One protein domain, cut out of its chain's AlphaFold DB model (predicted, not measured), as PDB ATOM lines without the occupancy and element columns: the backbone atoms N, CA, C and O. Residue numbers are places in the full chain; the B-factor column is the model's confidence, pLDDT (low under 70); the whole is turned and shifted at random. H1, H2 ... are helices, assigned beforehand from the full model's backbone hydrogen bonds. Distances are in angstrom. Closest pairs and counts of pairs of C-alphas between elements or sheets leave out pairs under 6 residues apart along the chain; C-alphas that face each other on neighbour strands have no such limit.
ATOM      1  N   LEU A   7       5.409 -45.996 -48.881       94.06
ATOM      2  CA  LEU A   7       4.382 -44.970 -49.099       94.06
ATOM      3  C   LEU A   7       4.950 -43.551 -49.239       94.06
ATOM      4  O   LEU A   7       4.526 -42.834 -50.138       94.06
ATOM      5  N   HIS A   8       5.908 -43.147 -48.395       94.38
ATOM      6  CA  HIS A   8       6.518 -41.810 -48.459       94.38
ATOM      7  C   HIS A   8       7.134 -41.479 -49.834       94.38
ATOM      8  O   HIS A   8       6.738 -40.467 -50.415       94.38
ATOM      9  N   PRO A   9       8.041 -42.299 -50.414       93.69
ATOM     10  CA  PRO A   9       8.576 -41.998 -51.745       93.69
ATOM     11  C   PRO A   9       7.492 -42.052 -52.829       93.69
ATOM     12  O   PRO A   9       7.457 -41.178 -53.688       93.69
ATOM     13  N   ALA A  10       6.566 -43.017 -52.771       95.25
ATOM     14  CA  ALA A  10       5.503 -43.142 -53.764       95.25
ATOM     15  C   ALA A  10       4.564 -41.926 -53.759       95.25
ATOM     16  O   ALA A  10       4.195 -41.438 -54.824       95.25
ATOM     17  N   ASN A  11       4.215 -41.408 -52.577       96.50
ATOM     18  CA  ASN A  11       3.429 -40.185 -52.435       96.50
ATOM     19  C   ASN A  11       4.192 -38.965 -52.967       96.50
ATOM     20  O   ASN A  11       3.629 -38.209 -53.754       96.50
ATOM     21  N   LYS A  12       5.481 -38.826 -52.622       94.38
ATOM     22  CA  LYS A  12       6.346 -37.742 -53.115       94.38
ATOM     23  C   LYS A  12       6.481 -37.740 -54.643       94.38
ATOM     24  O   LYS A  12       6.540 -36.681 -55.255       94.38
ATOM     25  N   GLU A  13       6.516 -38.920 -55.253       95.50
ATOM     26  CA  GLU A  13       6.608 -39.111 -56.706       95.50
ATOM     27  C   GLU A  13       5.237 -39.095 -57.412       95.50
ATOM     28  O   GLU A  13       5.174 -39.225 -58.632       95.50
ATOM     29  N   GLY A  14       4.128 -38.962 -56.673       95.06
ATOM     30  CA  GLY A  14       2.775 -38.963 -57.241       95.06
ATOM     31  C   GLY A  14       2.355 -40.304 -57.861       95.06
ATOM     32  O   GLY A  14       1.508 -40.335 -58.757       95.06
ATOM     33  N   LYS A  15       2.944 -41.419 -57.411       95.94
ATOM     34  CA  LYS A  15       2.653 -42.768 -57.916       95.94
ATOM     35  C   LYS A  15       1.272 -43.252 -57.457       95.94
ATOM     36  O   LYS A  15       0.786 -42.900 -56.388       95.94
ATOM     37  N   ALA A  16       0.655 -44.126 -58.256       95.06
ATOM     38  CA  ALA A  16      -0.618 -44.773 -57.917       95.06
ATOM     39  C   ALA A  16      -0.457 -46.044 -57.059       95.06
ATOM     40  O   ALA A  16      -1.430 -46.530 -56.488       95.06
ATOM     41  N   LYS A  17       0.755 -46.606 -57.008       95.31
ATOM     42  CA  LYS A  17       1.123 -47.808 -56.248       95.31
ATOM     43  C   LYS A  17       2.551 -47.684 -55.738       95.31
ATOM     44  O   LYS A  17       3.346 -46.921 -56.283       95.31
ATOM     45  N   THR A  18       2.868 -48.467 -54.720       94.69
ATOM     46  CA  THR A  18       4.210 -48.560 -54.159       94.69
ATOM     47  C   THR A  18       5.027 -49.665 -54.820       94.69
ATOM     48  O   THR A  18       4.505 -50.680 -55.296       94.69
ATOM     49  N   GLU A  19       6.340 -49.472 -54.814       92.56
ATOM     50  CA  GLU A  19       7.305 -50.535 -55.071       92.56
ATOM     51  C   GLU A  19       7.664 -51.236 -53.760       92.56
ATOM     52  O   GLU A  19       7.545 -50.664 -52.675       92.56
ATOM     53  N   GLU A  20       8.080 -52.495 -53.853       92.62
ATOM     54  CA  GLU A  20       8.480 -53.253 -52.675       92.62
ATOM     55  C   GLU A  20       9.783 -52.708 -52.082       92.62
ATOM     56  O   GLU A  20      10.814 -52.626 -52.752       92.62
ATOM     57  N   TRP A  21       9.755 -52.408 -50.785       90.19
ATOM     58  CA  TRP A  21      10.929 -51.992 -50.033       90.19
ATOM     59  C   TRP A  21      11.672 -53.196 -49.446       90.19
ATOM     60  O   TRP A  21      11.365 -53.675 -48.351       90.19
ATOM     61  N   LYS A  22      12.688 -53.682 -50.162       90.06
ATOM     62  CA  LYS A  22      13.502 -54.824 -49.716       90.06
ATOM     63  C   LYS A  22      14.229 -54.524 -48.403       90.06
ATOM     64  O   LYS A  22      14.701 -53.410 -48.184       90.06
ATOM     65  N   ASN A  23      14.359 -55.545 -47.554       90.38
ATOM     66  CA  ASN A  23      15.052 -55.469 -46.261       90.38
ATOM     67  C   ASN A  23      14.506 -54.360 -45.338       90.38
ATOM     68  O   ASN A  23      15.272 -53.695 -44.639       90.38
ATOM     69  N   ALA A  24      13.183 -54.144 -45.348       91.88
ATOM     70  CA  ALA A  24      12.543 -53.160 -44.483       91.88
ATOM     71  C   ALA A  24      12.875 -53.434 -43.006       91.88
ATOM     72  O   ALA A  24      12.672 -54.539 -42.502       91.88
ATOM     73  N   SER A  25      13.361 -52.414 -42.304       92.75
ATOM     74  CA  SER A  25      13.752 -52.510 -40.897       92.75
ATOM     75  C   SER A  25      13.366 -51.243 -40.155       92.75
ATOM     76  O   SER A  25      13.644 -50.145 -40.622       92.75
ATOM     77  N   THR A  26      12.745 -51.404 -38.995       93.19
ATOM     78  CA  THR A  26      12.374 -50.339 -38.056       93.19
ATOM     79  C   THR A  26      11.988 -50.993 -36.731       93.19
ATOM     80  O   THR A  26      11.661 -52.187 -36.700       93.19
ATOM     81  N   ILE A  27      12.013 -50.222 -35.649       92.94
ATOM     82  CA  ILE A  27      11.461 -50.630 -34.351       92.94
ATOM     83  C   ILE A  27       9.926 -50.650 -34.352       92.94
ATOM     84  O   ILE A  27       9.320 -51.365 -33.556       92.94
ATOM     85  N   ALA A  28       9.298 -49.908 -35.269       93.38
ATOM     86  CA  ALA A  28       7.854 -49.859 -35.459       93.38
ATOM     87  C   ALA A  28       7.374 -51.029 -36.322       93.38
ATOM     88  O   ALA A  28       7.122 -50.901 -37.520       93.38
ATOM     89  N   SER A  29       7.303 -52.212 -35.710       90.94
ATOM     90  CA  SER A  29       6.991 -53.469 -36.397       90.94
ATOM     91  C   SER A  29       5.697 -53.441 -37.223       90.94
ATOM     92  O   SER A  29       5.673 -54.031 -38.301       90.94
ATOM     93  N   GLY A  30       4.666 -52.715 -36.786       90.88
ATOM     94  CA  GLY A  30       3.402 -52.545 -37.506       90.88
ATOM     95  C   GLY A  30       3.511 -51.673 -38.760       90.88
ATOM     96  O   GLY A  30       2.692 -51.804 -39.664       90.88
ATOM     97  N   LEU A  31       4.545 -50.832 -38.860       93.69
ATOM     98  CA  LEU A  31       4.863 -50.043 -40.058       93.69
ATOM     99  C   LEU A  31       5.922 -50.720 -40.942       93.69
ATOM    100  O   LEU A  31       6.206 -50.253 -42.046       93.69
ATOM    101  N   ARG A  32       6.499 -51.845 -40.497       93.44
ATOM    102  CA  ARG A  32       7.512 -52.612 -41.235       93.44
ATOM    103  C   ARG A  32       6.876 -53.488 -42.314       93.44
ATOM    104  O   ARG A  32       6.976 -54.712 -42.285       93.44
ATOM    105  N   VAL A  33       6.231 -52.842 -43.279       92.44
ATOM    106  CA  VAL A  33       5.532 -53.488 -44.394       92.44
ATOM    107  C   VAL A  33       6.246 -53.129 -45.705       92.44
ATOM    108  O   VAL A  33       6.101 -52.000 -46.174       92.44
ATOM    109  N   PRO A  34       7.021 -54.054 -46.310       90.44
ATOM    110  CA  PRO A  34       7.738 -53.810 -47.567       90.44
ATOM    111  C   PRO A  34       6.845 -53.309 -48.703       90.44
ATOM    112  O   PRO A  34       7.238 -52.415 -49.449       90.44
ATOM    113  N   LYS A  35       5.638 -53.870 -48.822       92.88
ATOM    114  CA  LYS A  35       4.630 -53.470 -49.805       92.88
ATOM    115  C   LYS A  35       3.227 -53.590 -49.201       92.88
ATOM    116  O   LYS A  35       2.735 -54.710 -49.051       92.88
ATOM    117  N   PRO A  36       2.581 -52.477 -48.816       92.81
ATOM    118  CA  PRO A  36       1.227 -52.516 -48.276       92.81
ATOM    119  C   PRO A  36       0.228 -53.045 -49.310       92.81
ATOM    120  O   PRO A  36       0.212 -52.592 -50.450       92.81
ATOM    121  N   PHE A  37      -0.640 -53.977 -48.910       93.75
ATOM    122  CA  PHE A  37      -1.626 -54.579 -49.820       93.75
ATOM    123  C   PHE A  37      -2.632 -53.555 -50.382       93.75
ATOM    124  O   PHE A  37      -3.096 -53.695 -51.509       93.75
ATOM    125  N   ALA A  38      -2.961 -52.532 -49.586       95.31
ATOM    126  CA  ALA A  38      -3.901 -51.460 -49.911       95.31
ATOM    127  C   ALA A  38      -3.191 -50.138 -50.258       95.31
ATOM    128  O   ALA A  38      -3.758 -49.062 -50.073       95.31
ATOM    129  N   ASP A  39      -1.947 -50.196 -50.735       96.00
ATOM    130  CA  ASP A  39      -1.146 -49.009 -51.051       96.00
ATOM    131  C   ASP A  39      -1.859 -48.010 -51.978       96.00
ATOM    132  O   ASP A  39      -1.853 -46.809 -51.722       96.00
ATOM    133  N   PHE A  40      -2.548 -48.509 -53.000       96.38
ATOM    134  CA  PHE A  40      -3.331 -47.715 -53.940       96.38
ATOM    135  C   PHE A  40      -4.487 -46.962 -53.270       96.38
ATOM    136  O   PHE A  40      -4.787 -45.841 -53.673       96.38
ATOM    137  N   LEU A  41      -5.123 -47.539 -52.241       97.88
ATOM    138  CA  LEU A  41      -6.170 -46.855 -51.476       97.88
ATOM    139  C   LEU A  41      -5.568 -45.739 -50.625       97.88
ATOM    140  O   LEU A  41      -6.091 -44.630 -50.627       97.88
ATOM    141  N   VAL A  42      -4.448 -46.010 -49.951       96.88
ATOM    142  CA  VAL A  42      -3.757 -45.009 -49.126       96.88
ATOM    143  C   VAL A  42      -3.292 -43.831 -49.985       96.88
ATOM    144  O   VAL A  42      -3.586 -42.685 -49.663       96.88
ATOM    145  N   LEU A  43      -2.629 -44.097 -51.115       97.81
ATOM    146  CA  LEU A  43      -2.145 -43.058 -52.030       97.81
ATOM    147  C   LEU A  43      -3.294 -42.262 -52.662       97.81
ATOM    148  O   LEU A  43      -3.180 -41.044 -52.819       97.81
ATOM    149  N   LYS A  44      -4.416 -42.923 -52.980       97.88
ATOM    150  CA  LYS A  44      -5.632 -42.253 -53.449       97.88
ATOM    151  C   LYS A  44      -6.187 -41.300 -52.388       97.88
ATOM    152  O   LYS A  44      -6.405 -40.136 -52.707       97.88
ATOM    153  N   VAL A  45      -6.355 -41.762 -51.147       98.06
ATOM    154  CA  VAL A  45      -6.874 -40.935 -50.044       98.06
ATOM    155  C   VAL A  45      -5.961 -39.746 -49.778       98.06
ATOM    156  O   VAL A  45      -6.458 -38.631 -49.706       98.06
ATOM    157  N   LEU A  46      -4.638 -39.947 -49.723       97.62
ATOM    158  CA  LEU A  46      -3.682 -38.847 -49.550       97.62
ATOM    159  C   LEU A  46      -3.827 -37.796 -50.658       97.62
ATOM    160  O   LEU A  46      -3.844 -36.602 -50.379       97.62
ATOM    161  N   LYS A  47      -3.991 -38.221 -51.915       97.00
ATOM    162  CA  LYS A  47      -4.205 -37.294 -53.031       97.00
ATOM    163  C   LYS A  47      -5.531 -36.535 -52.909       97.00
ATOM    164  O   LYS A  47      -5.550 -35.322 -53.091       97.00
ATOM    165  N   GLU A  48      -6.628 -37.234 -52.622       98.00
ATOM    166  CA  GLU A  48      -7.973 -36.649 -52.525       98.00
ATOM    167  C   GLU A  48      -8.107 -35.700 -51.329       98.00
ATOM    168  O   GLU A  48      -8.695 -34.628 -51.455       98.00
ATOM    169  N   SER A  49      -7.504 -36.053 -50.192       97.69
ATOM    170  CA  SER A  49      -7.506 -35.236 -48.979       97.69
ATOM    171  C   SER A  49      -6.448 -34.132 -48.986       97.69
ATOM    172  O   SER A  49      -6.348 -33.402 -48.005       97.69
ATOM    173  N   LYS A  50      -5.623 -34.034 -50.043       96.25
ATOM    174  CA  LYS A  50      -4.414 -33.188 -50.091       96.25
ATOM    175  C   LYS A  50      -3.464 -33.440 -48.906       96.25
ATOM    176  O   LYS A  50      -2.804 -32.525 -48.426       96.25
TER     177      LYS A  50
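Overview. This is residues 7 to 50 of the 122 residues of the protein "PALP domain-containing protein" of candidate division Zixibacteria bacterium RBG_16_40_9 (UniProt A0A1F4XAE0). This is a model with little regular structure: two short helices, H1 and H2, sit side by side at a slant near one end, and a long link swings out from them to the other end and folds back. Residues 26 to 31 of that link stick out. The printed part has 44 residues, 16 of them in the two named helices, H1 then H2, with no named strand; the class is all helix. It is only just compact, close to loose, with a radius of gyration of the C-alphas of 10.8 A and spans of 30 by 17 by 16 A.

Arrangement. H2, residues 39 to 48, touches H1, residues 7 to 12; their closest C-alphas, those of Leu 43 and Asn 11, are 6.3 A apart. Their lines stand at a steep tilt of 42 degrees, and they run the same way. In H1 and H2 every O i to N i+4 pair is within hydrogen-bond range.

Along the chain. H2 measures 14.2 A from C-alpha 39 at (-1.146, -49.009, -51.051) to C-alpha 48. H1 measures 8.5 A and begins with C-alpha 7 at (4.382, -44.970, -49.099).

Size, cuts and confidence. The C-alphas farthest apart, those of Asn 23 and Ser 49, are 30.4 A apart. The link from H1 to H2, residues 13 to 38, is long. The printed part has no cut, and no printed residue is under 70 in pLDDT.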